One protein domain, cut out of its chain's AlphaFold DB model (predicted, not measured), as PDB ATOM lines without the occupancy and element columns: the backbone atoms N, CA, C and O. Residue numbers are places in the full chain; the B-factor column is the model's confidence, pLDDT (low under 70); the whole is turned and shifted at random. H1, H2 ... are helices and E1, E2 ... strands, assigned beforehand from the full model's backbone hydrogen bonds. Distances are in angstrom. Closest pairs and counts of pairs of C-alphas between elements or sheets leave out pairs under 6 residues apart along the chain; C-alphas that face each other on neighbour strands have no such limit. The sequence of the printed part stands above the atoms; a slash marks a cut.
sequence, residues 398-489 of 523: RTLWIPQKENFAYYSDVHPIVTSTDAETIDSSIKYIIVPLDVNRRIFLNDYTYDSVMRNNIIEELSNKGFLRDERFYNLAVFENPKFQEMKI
ATOM      1  N   ARG A 398      27.328 -48.097 -49.346       95.25
ATOM      2  CA  ARG A 398      28.449 -47.440 -48.661       95.25
ATOM      3  C   ARG A 398      28.141 -45.987 -48.304       95.25
ATOM      4  O   ARG A 398      27.370 -45.308 -48.989       95.25
ATOM      5  N   THR A 399      28.790 -45.523 -47.239       96.44
ATOM      6  CA  THR A 399      28.809 -44.120 -46.813       96.44
ATOM      7  C   THR A 399      30.208 -43.554 -47.040       96.44
ATOM      8  O   THR A 399      31.181 -44.045 -46.466       96.44
ATOM      9  N   LEU A 400      30.329 -42.552 -47.907       96.44
ATOM     10  CA  LEU A 400      31.596 -41.880 -48.188       96.44
ATOM     11  C   LEU A 400      31.734 -40.642 -47.305       96.44
ATOM     12  O   LEU A 400      30.845 -39.803 -47.297       96.44
ATOM     13  N   TRP A 401      32.851 -40.504 -46.601       96.06
ATOM     14  CA  TRP A 401      33.174 -39.336 -45.781       96.06
ATOM     15  C   TRP A 401      34.325 -38.552 -46.407       96.06
ATOM     16  O   TRP A 401      35.384 -39.129 -46.661       96.06
ATOM     17  N   ILE A 402      34.132 -37.248 -46.618       95.25
ATOM     18  CA  ILE A 402      35.112 -36.370 -47.277       95.25
ATOM     19  C   ILE A 402      35.466 -35.182 -46.365       95.25
ATOM     20  O   ILE A 402      34.551 -34.499 -45.903       95.25
ATOM     21  N   PRO A 403      36.758 -34.881 -46.116       92.50
ATOM     22  CA  PRO A 403      37.936 -35.626 -46.579       92.50
ATOM     23  C   PRO A 403      38.237 -36.879 -45.730       92.50
ATOM     24  O   PRO A 403      38.985 -37.767 -46.124       92.50
ATOM     25  N   GLN A 404      37.672 -36.950 -44.524       92.06
ATOM     26  CA  GLN A 404      37.817 -38.072 -43.598       92.06
ATOM     27  C   GLN A 404      36.610 -38.141 -42.662       92.06
ATOM     28  O   GLN A 404      35.828 -37.195 -42.560       92.06
ATOM     29  N   LYS A 405      36.449 -39.263 -41.959       92.62
ATOM     30  CA  LYS A 405      35.377 -39.433 -40.973       92.62
ATOM     31  C   LYS A 405      35.629 -38.609 -39.708       92.62
ATOM     32  O   LYS A 405      36.771 -38.406 -39.304       92.62
ATOM     33  N   GLU A 406      34.553 -38.223 -39.031       91.88
ATOM     34  CA  GLU A 406      34.619 -37.742 -37.643       91.88
ATOM     35  C   GLU A 406      34.434 -38.913 -36.660       91.88
ATOM     36  O   GLU A 406      33.874 -39.952 -37.015       91.88
ATOM     37  N   ASN A 407      34.861 -38.750 -35.405       90.25
ATOM     38  CA  ASN A 407      34.780 -39.794 -34.376       90.25
ATOM     39  C   ASN A 407      33.351 -40.274 -34.091       90.25
ATOM     40  O   ASN A 407      33.183 -41.410 -33.665       90.25
ATOM     41  N   PHE A 408      32.334 -39.441 -34.336       92.75
ATOM     42  CA  PHE A 408      30.917 -39.774 -34.133       92.75
ATOM     43  C   PHE A 408      30.260 -40.484 -35.327       92.75
ATOM     44  O   PHE A 408      29.054 -40.734 -35.299       92.75
ATOM     45  N   ALA A 409      31.012 -40.803 -36.382       93.88
ATOM     46  CA  ALA A 409      30.474 -41.478 -37.557       93.88
ATOM     47  C   ALA A 409      29.860 -42.843 -37.193       93.88
ATOM     48  O   ALA A 409      30.529 -43.719 -36.643       93.88
ATOM     49  N   TYR A 410      28.580 -43.031 -37.519       95.62
ATOM     50  CA  TYR A 410      27.947 -44.346 -37.477       95.62
ATOM     51  C   TYR A 410      28.280 -45.123 -38.748       95.62
ATOM     52  O   TYR A 410      28.276 -44.568 -39.843       95.62
ATOM     53  N   TYR A 411      28.536 -46.414 -38.587       95.25
ATOM     54  CA  TYR A 411      28.774 -47.339 -39.686       95.25
ATOM     55  C   TYR A 411      28.367 -48.750 -39.275       95.25
ATOM     56  O   TYR A 411      28.331 -49.083 -38.082       95.25
ATOM     57  N   SER A 412      28.052 -49.576 -40.266       95.12
ATOM     58  CA  SER A 412      27.648 -50.963 -40.064       95.12
ATOM     59  C   SER A 412      27.978 -51.829 -41.277       95.12
ATOM     60  O   SER A 412      28.467 -51.343 -42.286       95.12
ATOM     61  N   ASP A 413      27.692 -53.120 -41.186       92.88
ATOM     62  CA  ASP A 413      27.743 -54.071 -42.295       92.88
ATOM     63  C   ASP A 413      26.764 -53.736 -43.436       92.88
ATOM     64  O   ASP A 413      27.065 -54.014 -44.594       92.88
ATOM     65  N   VAL A 414      25.630 -53.093 -43.127       95.00
ATOM     66  CA  VAL A 414      24.675 -52.573 -44.129       95.00
ATOM     67  C   VAL A 414      25.189 -51.277 -44.752       95.00
ATOM     68  O   VAL A 414      25.063 -51.068 -45.959       95.00
ATOM     69  N   HIS A 415      25.821 -50.439 -43.926       96.25
ATOM     70  CA  HIS A 415      26.387 -49.156 -44.329       96.25
ATOM     71  C   HIS A 415      27.871 -49.019 -43.991       96.25
ATOM     72  O   HIS A 415      28.215 -48.343 -43.010       96.25
ATOM     73  N   PRO A 416      28.761 -49.648 -44.783       95.19
ATOM     74  CA  PRO A 416      30.192 -49.583 -44.549       95.19
ATOM     75  C   PRO A 416      30.721 -48.173 -44.770       95.19
ATOM     76  O   PRO A 416      30.224 -47.429 -45.624       95.19
ATOM     77  N   ILE A 417      31.754 -47.815 -44.017       95.12
ATOM     78  CA  ILE A 417      32.372 -46.492 -44.101       95.12
ATOM     79  C   ILE A 417      33.558 -46.466 -45.062       95.12
ATOM     80  O   ILE A 417      34.461 -47.295 -44.967       95.12
ATOM     81  N   VAL A 418      33.585 -45.483 -45.957       93.88
ATOM     82  CA  VAL A 418      34.694 -45.186 -46.872       93.88
ATOM     83  C   VAL A 418      35.130 -43.741 -46.644       93.88
ATOM     84  O   VAL A 418      34.299 -42.886 -46.352       93.88
ATOM     85  N   THR A 419      36.419 -43.451 -46.781       93.25
ATOM     86  CA  THR A 419      36.960 -42.084 -46.725       93.25
ATOM     87  C   THR A 419      37.722 -41.772 -48.004       93.25
ATOM     88  O   THR A 419      38.447 -42.637 -48.490       93.25
ATOM     89  N   SER A 420      37.587 -40.550 -48.513       91.06
ATOM     90  CA  SER A 420      38.354 -40.039 -49.656       91.06
ATOM     91  C   SER A 420      38.717 -38.583 -49.412       91.06
ATOM     92  O   SER A 420      37.911 -37.851 -48.844       91.06
ATOM     93  N   THR A 421      39.900 -38.161 -49.858       87.06
ATOM     94  CA  THR A 421      40.366 -36.770 -49.757       87.06
ATOM     95  C   THR A 421      39.609 -35.819 -50.673       87.06
ATOM     96  O   THR A 421      39.491 -34.639 -50.354       87.06
ATOM     97  N   ASP A 422      39.081 -36.333 -51.780       83.19
ATOM     98  CA  ASP A 422      38.383 -35.575 -52.815       83.19
ATOM     99  C   ASP A 422      37.104 -36.292 -53.278       83.19
ATOM    100  O   ASP A 422      36.797 -37.422 -52.872       83.19
ATOM    101  N   ALA A 423      36.345 -35.603 -54.130       79.69
ATOM    102  CA  ALA A 423      35.117 -36.101 -54.731       79.69
ATOM    103  C   ALA A 423      35.314 -36.602 -56.177       79.69
ATOM    104  O   ALA A 423      34.340 -36.646 -56.935       79.69
ATOM    105  N   GLU A 424      36.539 -36.910 -56.624       77.00
ATOM    106  CA  GLU A 424      36.809 -37.199 -58.042       77.00
ATOM    107  C   GLU A 424      36.264 -38.560 -58.493       77.00
ATOM    108  O   GLU A 424      35.731 -38.670 -59.597       77.00
ATOM    109  N   THR A 425      36.323 -39.586 -57.639       71.62
ATOM    110  CA  THR A 425      35.881 -40.950 -57.981       71.62
ATOM    111  C   THR A 425      34.864 -41.498 -56.979       71.62
ATOM    112  O   THR A 425      35.194 -42.176 -56.010       71.62
ATOM    113  N   ILE A 426      33.583 -41.216 -57.232       85.56
ATOM    114  CA  ILE A 426      32.461 -41.736 -56.436       85.56
ATOM    115  C   ILE A 426      31.839 -42.933 -57.167       85.56
ATOM    116  O   ILE A 426      31.190 -42.778 -58.201       85.56
ATOM    117  N   ASP A 427      32.061 -44.130 -56.623       87.00
ATOM    118  CA  ASP A 427      31.521 -45.401 -57.121       87.00
ATOM    119  C   ASP A 427      29.988 -45.504 -56.961       87.00
ATOM    120  O   ASP A 427      29.395 -44.912 -56.054       87.00
ATOM    121  N   SER A 428      29.330 -46.306 -57.809       92.12
ATOM    122  CA  SER A 428      27.876 -46.517 -57.770       92.12
ATOM    123  C   SER A 428      27.405 -47.219 -56.495       92.12
ATOM    124  O   SER A 428      26.244 -47.080 -56.125       92.12
ATOM    125  N   SER A 429      28.285 -47.916 -55.769       93.00
ATOM    126  CA  SER A 429      27.937 -48.536 -54.484       93.00
ATOM    127  C   SER A 429      27.781 -47.549 -53.317       93.00
ATOM    128  O   SER A 429      27.348 -47.941 -52.227       93.00
ATOM    129  N   ILE A 430      28.142 -46.277 -53.516       95.31
ATOM    130  CA  ILE A 430      28.024 -45.209 -52.520       95.31
ATOM    131  C   ILE A 430      26.655 -44.554 -52.673       95.31
ATOM    132  O   ILE A 430      26.367 -43.963 -53.713       95.31
ATOM    133  N   LYS A 431      25.830 -44.627 -51.625       96.62
ATOM    134  CA  LYS A 431      24.525 -43.948 -51.577       96.62
ATOM    135  C   LYS A 431      24.619 -42.595 -50.898       96.62
ATOM    136  O   LYS A 431      24.065 -41.630 -51.410       96.62
ATOM    137  N   TYR A 432      25.331 -42.528 -49.774       97.38
ATOM    138  CA  TYR A 432      25.456 -41.313 -48.973       97.38
ATOM    139  C   TYR A 432      26.880 -40.772 -49.022       97.38
ATOM    140  O   TYR A 432      27.832 -41.515 -48.785       97.38
ATOM    141  N   ILE A 433      27.013 -39.472 -49.275       97.44
ATOM    142  CA  ILE A 433      28.273 -38.732 -49.204       97.44
ATOM    143  C   ILE A 433      28.134 -37.710 -48.079       97.44
ATOM    144  O   ILE A 433      27.194 -36.918 -48.059       97.44
ATOM    145  N   ILE A 434      29.045 -37.749 -47.116       97.38
ATOM    146  CA  ILE A 434      28.979 -36.974 -45.884       97.38
ATOM    147  C   ILE A 434      30.208 -36.073 -45.791       97.38
ATOM    148  O   ILE A 434      31.346 -36.545 -45.760       97.38
ATOM    149  N   VAL A 435      29.969 -34.769 -45.683       96.69
ATOM    150  CA  VAL A 435      30.984 -33.793 -45.277       96.69
ATOM    151  C   VAL A 435      30.783 -33.532 -43.781       96.69
ATOM    152  O   VAL A 435      29.774 -32.923 -43.394       96.69
ATOM    153  N   PRO A 436      31.698 -34.009 -42.914       95.62
ATOM    154  CA  PRO A 436      31.507 -34.008 -41.474       95.62
ATOM    155  C   PRO A 436      31.352 -32.593 -40.911       95.62
ATOM    156  O   PRO A 436      31.846 -31.598 -41.458       95.62
ATOM    157  N   LEU A 437      30.694 -32.524 -39.758       93.62
ATOM    158  CA  LEU A 437      30.820 -31.400 -38.850       93.62
ATOM    159  C   LEU A 437      32.106 -31.615 -38.047       93.62
ATOM    160  O   LEU A 437      32.185 -32.531 -37.235       93.62
ATOM    161  N   ASP A 438      33.115 -30.782 -38.285       89.19
ATOM    162  CA  ASP A 438      34.426 -30.892 -37.637       89.19
ATOM    163  C   ASP A 438      34.387 -30.328 -36.210       89.19
ATOM    164  O   ASP A 438      34.797 -29.197 -35.937       89.19
ATOM    165  N   VAL A 439      33.840 -31.124 -35.291       87.12
ATOM    166  CA  VAL A 439      33.600 -30.715 -33.898       87.12
ATOM    167  C   VAL A 439      34.915 -30.392 -33.184       87.12
ATOM    168  O   VAL A 439      34.968 -29.509 -32.328       87.12
ATOM    169  N   ASN A 440      35.987 -31.091 -33.562       81.31
ATOM    170  CA  ASN A 440      37.314 -30.947 -32.974       81.31
ATOM    171  C   ASN A 440      38.213 -29.936 -33.692       81.31
ATOM    172  O   ASN A 440      39.322 -29.687 -33.212       81.31
ATOM    173  N   ARG A 441      37.754 -29.349 -34.807       86.19
ATOM    174  CA  ARG A 441      38.549 -28.451 -35.658       86.19
ATOM    175  C   ARG A 441      39.889 -29.082 -36.052       86.19
ATOM    176  O   ARG A 441      40.939 -28.478 -35.843       86.19
ATOM    177  N   ARG A 442      39.847 -30.327 -36.529       82.88
ATOM    178  CA  ARG A 442      41.014 -31.145 -36.901       82.88
ATOM    179  C   ARG A 442      40.957 -31.705 -38.322       82.88
ATOM    180  O   ARG A 442      41.924 -32.319 -38.758       82.88
ATOM    181  N   ILE A 443      39.822 -31.565 -39.001       88.25
ATOM    182  CA  ILE A 443      39.568 -32.147 -40.319       88.25
ATOM    183  C   ILE A 443      39.889 -31.136 -41.411       88.25
ATOM    184  O   ILE A 443      40.657 -31.446 -42.315       88.25
ATOM    185  N   PHE A 444      39.326 -29.934 -41.314       90.75
ATOM    186  CA  PHE A 444      39.507 -28.890 -42.320       90.75
ATOM    187  C   PHE A 444      40.572 -27.921 -41.825       90.75
ATOM    188  O   PHE A 444      40.257 -26.943 -41.149       90.75
ATOM    189  N   LEU A 445      41.839 -28.255 -42.071       87.06
ATOM    190  CA  LEU A 445      42.983 -27.489 -41.588       87.06
ATOM    191  C   LEU A 445      43.765 -26.863 -42.744       87.06
ATOM    192  O   LEU A 445      44.166 -27.560 -43.669       87.06
ATOM    193  N   ASN A 446      44.053 -25.571 -42.618       86.88
ATOM    194  CA  ASN A 446      45.030 -24.841 -43.416       86.88
ATOM    195  C   ASN A 446      46.079 -24.258 -42.455       86.88
ATOM    196  O   ASN A 446      45.720 -23.582 -41.488       86.88
ATOM    197  N   ASP A 447      47.352 -24.620 -42.627       83.88
ATOM    198  CA  ASP A 447      48.444 -24.297 -41.691       83.88
ATOM    199  C   ASP A 447      48.103 -24.560 -40.206       83.88
ATOM    200  O   ASP A 447      48.329 -23.737 -39.318       83.88
ATOM    201  N   TYR A 448      47.527 -25.735 -39.918       80.44
ATOM    202  CA  TYR A 448      47.084 -26.157 -38.574       80.44
ATOM    203  C   TYR A 448      45.978 -25.293 -37.943       80.44
ATOM    204  O   TYR A 448      45.675 -25.441 -36.754       80.44
ATOM    205  N   THR A 449      45.344 -24.420 -38.726       84.19
ATOM    206  CA  THR A 449      44.190 -23.617 -38.315       84.19
ATOM    207  C   THR A 449      42.937 -24.061 -39.052       84.19
ATOM    208  O   THR A 449      43.001 -24.497 -40.196       84.19
ATOM    209  N   TYR A 450      41.792 -24.010 -38.373       87.44
ATOM    210  CA  TYR A 450      40.530 -24.441 -38.965       87.44
ATOM    211  C   TYR A 450      40.117 -23.528 -40.117       87.44
ATOM    212  O   TYR A 450      39.988 -22.320 -39.918       87.44
ATOM    213  N   ASP A 451      39.852 -24.126 -41.273       90.69
ATOM    214  CA  ASP A 451      39.471 -23.436 -42.497       90.69
ATOM    215  C   ASP A 451      38.059 -23.856 -42.935       90.69
ATOM    216  O   ASP A 451      37.831 -24.925 -43.506       90.69
ATOM    217  N   SER A 452      37.081 -22.989 -42.666       91.94
ATOM    218  CA  SER A 452      35.700 -23.205 -43.101       91.94
ATOM    219  C   SER A 452      35.519 -23.088 -44.616       91.94
ATOM    220  O   SER A 452      34.560 -23.645 -45.146       91.94
ATOM    221  N   VAL A 453      36.408 -22.372 -45.316       94.00
ATOM    222  CA  VAL A 453      36.341 -22.203 -46.775       94.00
ATOM    223  C   VAL A 453      36.621 -23.537 -47.450       94.00
ATOM    224  O   VAL A 453      35.848 -23.951 -48.306       94.00
ATOM    225  N   MET A 454      37.640 -24.269 -46.988       92.56
ATOM    226  CA  MET A 454      37.941 -25.620 -47.476       92.56
ATOM    227  C   MET A 454      36.715 -26.539 -47.400       92.56
ATOM    228  O   MET A 454      36.379 -27.220 -48.367       92.56
ATOM    229  N   ARG A 455      36.003 -26.522 -46.267       93.75
ATOM    230  CA  ARG A 455      34.775 -27.303 -46.093       93.75
ATOM    231  C   ARG A 455      33.674 -26.883 -47.068       93.75
ATOM    232  O   ARG A 455      33.013 -27.742 -47.649       93.75
ATOM    233  N   ASN A 456      33.455 -25.580 -47.221       94.69
ATOM    234  CA  ASN A 456      32.398 -25.048 -48.080       94.69
ATOM    235  C   ASN A 456      32.668 -25.328 -49.562       94.69
ATOM    236  O   ASN A 456      31.738 -25.695 -50.271       94.69
ATOM    237  N   ASN A 457      33.928 -25.257 -49.999       94.62
ATOM    238  CA  ASN A 457      34.323 -25.589 -51.367       94.62
ATOM    239  C   ASN A 457      33.971 -27.041 -51.720       94.62
ATOM    240  O   ASN A 457      33.443 -27.294 -52.796       94.62
ATOM    241  N   ILE A 458      34.187 -27.989 -50.799       94.00
ATOM    242  CA  ILE A 458      33.812 -29.400 -51.002       94.00
ATOM    243  C   ILE A 458      32.287 -29.547 -51.130       94.00
ATOM    244  O   ILE A 458      31.796 -30.282 -51.983       94.00
ATOM    245  N   ILE A 459      31.518 -28.838 -50.298       95.31
ATOM    246  CA  ILE A 459      30.044 -28.853 -50.353       95.31
ATOM    247  C   ILE A 459      29.544 -28.288 -51.691       95.31
ATOM    248  O   ILE A 459      28.620 -28.846 -52.291       95.31
ATOM    249  N   GLU A 460      30.147 -27.201 -52.164       95.25
ATOM    250  CA  GLU A 460      29.826 -26.586 -53.451       95.25
ATOM    251  C   GLU A 460      30.193 -27.509 -54.622       95.25
ATOM    252  O   GLU A 460      29.370 -27.733 -55.509       95.25
ATOM    253  N   GLU A 461      31.374 -28.130 -54.589       94.75
ATOM    254  CA  GLU A 461      31.815 -29.097 -55.597       94.75
ATOM    255  C   GLU A 461      30.847 -30.284 -55.714       94.75
ATOM    256  O   GLU A 461      30.447 -30.659 -56.820       94.75
ATOM    257  N   LEU A 462      30.420 -30.852 -54.582       95.00
ATOM    258  CA  LEU A 462      29.442 -31.941 -54.556       95.00
ATOM    259  C   LEU A 462      28.083 -31.504 -55.120       95.00
ATOM    260  O   LEU A 462      27.463 -32.245 -55.884       95.00
ATOM    261  N   SER A 463      27.645 -30.288 -54.798       94.50
ATOM    262  CA  SER A 463      26.398 -29.729 -55.332       94.50
ATOM    263  C   SER A 463      26.478 -29.554 -56.857       94.50
ATOM    264  O   SER A 463      25.568 -29.964 -57.577       94.50
ATOM    265  N   ASN A 464      27.605 -29.049 -57.368       94.75
ATOM    266  CA  ASN A 464      27.851 -28.857 -58.802       94.75
ATOM    267  C   ASN A 464      27.937 -30.180 -59.584       94.75
ATOM    268  O   ASN A 464      27.616 -30.223 -60.771       94.75
ATOM    269  N   LYS A 465      28.322 -31.278 -58.922       92.69
ATOM    270  CA  LYS A 465      28.342 -32.635 -59.502       92.69
ATOM    271  C   LYS A 465      26.954 -33.291 -59.592       92.69
ATOM    272  O   LYS A 465      26.843 -34.395 -60.126       92.69
ATOM    273  N   GLY A 466      25.898 -32.619 -59.126       92.00
ATOM    274  CA  GLY A 466      24.514 -33.087 -59.227       92.00
ATOM    275  C   GLY A 466      24.095 -34.067 -58.128       92.00
ATOM    276  O   GLY A 466      23.114 -34.792 -58.304       92.00
ATOM    277  N   PHE A 467      24.824 -34.116 -57.009       94.94
ATOM    278  CA  PHE A 467      24.391 -34.860 -55.827       94.94
ATOM    279  C   PHE A 467      23.272 -34.115 -55.091       94.94
ATOM    280  O   PHE A 467      23.273 -32.887 -55.007       94.94
ATOM    281  N   LEU A 468      22.310 -34.858 -54.540       95.44
ATOM    282  CA  LEU A 468      21.128 -34.274 -53.900       95.44
ATOM    283  C   LEU A 468      21.400 -34.032 -52.416       95.44
ATOM    284  O   LEU A 468      21.606 -34.988 -51.671       95.44
ATOM    285  N   ARG A 469      21.399 -32.773 -51.976       96.38
ATOM    286  CA  ARG A 469      21.597 -32.423 -50.564       96.38
ATOM    287  C   ARG A 469      20.335 -32.713 -49.743       96.38
ATOM    288  O   ARG A 469      19.233 -32.341 -50.132       96.38
ATOM    289  N   ASP A 470      20.505 -33.345 -48.585       95.62
ATOM    290  CA  ASP A 470      19.432 -33.563 -47.612       95.62
ATOM    291  C   ASP A 470      19.307 -32.339 -46.689       95.62
ATOM    292  O   ASP A 470      20.111 -32.138 -45.778       95.62
ATOM    293  N   GLU A 471      18.284 -31.517 -46.933       94.44
ATOM    294  CA  GLU A 471      18.037 -30.243 -46.231       94.44
ATOM    295  C   GLU A 471      17.742 -30.393 -44.728       94.44
ATOM    296  O   GLU A 471      17.719 -29.406 -43.991       94.44
ATOM    297  N   ARG A 472      17.535 -31.620 -44.231       94.12
ATOM    298  CA  ARG A 472      17.386 -31.871 -42.787       94.12
ATOM    299  C   ARG A 472      18.693 -31.665 -42.017       94.12
ATOM    300  O   ARG A 472      18.647 -31.471 -40.804       94.12
ATOM    301  N   PHE A 473      19.837 -31.707 -42.701       95.12
ATOM    302  CA  PHE A 473      21.159 -31.543 -42.104       95.12
ATOM    303  C   PHE A 473      21.734 -30.161 -42.444       95.12
ATOM    304  O   PHE A 473      22.105 -29.869 -43.586       95.12
ATOM    305  N   TYR A 474      21.789 -29.286 -41.436       90.44
ATOM    306  CA  TYR A 474      22.254 -27.911 -41.608       90.44
ATOM    307  C   TYR A 474      23.770 -27.801 -41.425       90.44
ATOM    308  O   TYR A 474      24.470 -27.248 -42.276       90.44
ATOM    309  N   ASN A 475      24.283 -28.330 -40.311       92.69
ATOM    310  CA  ASN A 475      25.693 -28.236 -39.952       92.69
ATOM    311  C   ASN A 475      26.515 -29.364 -40.566       92.69
ATOM    312  O   ASN A 475      27.646 -29.135 -40.979       92.69
ATOM    313  N   LEU A 476      25.971 -30.571 -40.632       94.69
ATOM    314  CA  LEU A 476      26.489 -31.715 -41.362       94.69
ATOM    315  C   LEU A 476      25.997 -31.611 -42.812       94.69
ATOM    316  O   LEU A 476      24.832 -31.311 -43.033       94.69
ATOM    317  N   ALA A 477      26.850 -31.843 -43.812       96.75
ATOM    318  CA  ALA A 477      26.358 -31.917 -45.189       96.75
ATOM    319  C   ALA A 477      26.202 -33.386 -45.570       96.75
ATOM    320  O   ALA A 477      27.181 -34.133 -45.556       96.75
ATOM    321  N   VAL A 478      24.975 -33.794 -45.876       97.56
ATOM    322  CA  VAL A 478      24.646 -35.153 -46.309       97.56
ATOM    323  C   VAL A 478      24.075 -35.062 -47.713       97.56
ATOM    324  O   VAL A 478      23.112 -34.336 -47.949       97.56
ATOM    325  N   PHE A 479      24.685 -35.790 -48.636       97.44
ATOM    326  CA  PHE A 479      24.279 -35.862 -50.028       97.44
ATOM    327  C   PHE A 479      23.899 -37.293 -50.397       97.44
ATOM    328  O   PHE A 479      24.510 -38.247 -49.914       97.44
ATOM    329  N   GLU A 480      22.921 -37.437 -51.284       96.62
ATOM    330  CA  GLU A 480      22.526 -38.709 -51.878       96.62
ATOM    331  C   GLU A 480      23.015 -38.812 -53.326       96.62
ATOM    332  O   GLU A 480      22.935 -37.861 -54.110       96.62
ATOM    333  N   ASN A 481      23.525 -39.991 -53.678       95.94
ATOM    334  CA  ASN A 481      23.959 -40.316 -55.027       95.94
ATOM    335  C   ASN A 481      22.781 -40.840 -55.864       95.94
ATOM    336  O   ASN A 481      22.342 -41.972 -55.646       95.94
ATOM    337  N   PRO A 482      22.295 -40.092 -56.874       93.12
ATOM    338  CA  PRO A 482      21.170 -40.533 -57.700       93.12
ATOM    339  C   PRO A 482      21.522 -41.725 -58.604       93.12
ATOM    340  O   PRO A 482      20.629 -42.391 -59.120       93.12
ATOM    341  N   LYS A 483      22.817 -42.008 -58.803       92.62
ATOM    342  CA  LYS A 483      23.319 -43.139 -59.600       92.62
ATOM    343  C   LYS A 483      23.624 -44.375 -58.744       92.62
ATOM    344  O   LYS A 483      24.316 -45.280 -59.210       92.62
ATOM    345  N   PHE A 484      23.156 -44.392 -57.496       94.31
ATOM    346  CA  PHE A 484      23.395 -45.485 -56.568       94.31
ATOM    347  C   PHE A 484      22.860 -46.824 -57.099       94.31
ATOM    348  O   PHE A 484      21.756 -46.915 -57.638       94.31
ATOM    349  N   GLN A 485      23.648 -47.874 -56.892       93.62
ATOM    350  CA  GLN A 485      23.282 -49.265 -57.107       93.62
ATOM    351  C   GLN A 485      23.570 -50.063 -55.838       93.62
ATOM    352  O   GLN A 485      24.614 -49.883 -55.209       93.62
ATOM    353  N   GLU A 486      22.654 -50.967 -55.488       92.50
ATOM    354  CA  GLU A 486      22.781 -51.810 -54.300       92.50
ATOM    355  C   GLU A 486      24.123 -52.546 -54.286       92.50
ATOM    356  O   GLU A 486      24.516 -53.206 -55.255       92.50
ATOM    357  N   MET A 487      24.847 -52.407 -53.176       91.56
ATOM    358  CA  MET A 487      26.178 -52.979 -53.077       91.56
ATOM    359  C   MET A 487      26.094 -54.493 -52.857       91.56
ATOM    360  O   MET A 487      25.268 -54.989 -52.095       91.56
ATOM    361  N   LYS A 488      27.024 -55.238 -53.456       84.50
ATOM    362  CA  LYS A 488      27.225 -56.659 -53.148       84.50
ATOM    363  C   LYS A 488      28.457 -56.820 -52.271       84.50
ATOM    364  O   LYS A 488      29.535 -56.340 -52.620       84.50
ATOM    365  N   ILE A 489      28.295 -57.500 -51.139       81.00
ATOM    366  CA  ILE A 489      29.411 -57.883 -50.274       81.00
ATOM    367  C   ILE A 489      29.900 -59.251 -50.732       81.00
ATOM    368  O   ILE A 489      29.164 -60.233 -50.672       81.00
TER     369      ILE A 489
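This is residues 398 to 489 of the 523 residues of an uncharacterized protein of Microgenomates group bacterium GW2011_GWC1_39_12 (UniProt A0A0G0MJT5). With little regular structure, this is a small twisted sheet of four short strands with one helix, H1, over E3 and E4 on one face: two layers, joined by long loops. The printed part has 92 residues, 30 of them in named elements, ordered E1 E2 E3 H1 E4; the class is mixed, helices and strands. The mixed sheet runs E2 E1 E3 E4. The whole is compact, radius of gyration of the C-alphas 12.9 A, spans 40 by 27 by 25 A.

E1, residues 398 to 401, is parallel to E3, residues 430 to 435; N 434 and O 400, 2.7 A apart, are within hydrogen-bond range. Edge strand E2, residues 417 to 419, is parallel to E1, with N 418 and O 399 2.8 A apart. Edge strand E4, residues 477 to 480, is antiparallel to E3, with N 479 and O 433 2.8 A apart. H1, residues 452 to 464, every O i to N i+4 pair within range, is on the sheet, height 9.3 A; its closest C-alpha to E4 is Ile 459, 7.0 A from that of Ala 477.

E1 begins at C-alpha 398 (28.449, -47.440, -48.661); E4 ends at C-alpha 480 (22.526, -38.709, -51.878). First to last C-alpha, H1 measures 18.4 A and E3 13.8 A.

The farthest C-alphas, of Asp 447 and Lys 488, are 40.4 A apart. The printed part has no cut; the links E1 to E2, E3 to H1 and H1 to E4 are long. No printed residue is under 70 in pLDDT.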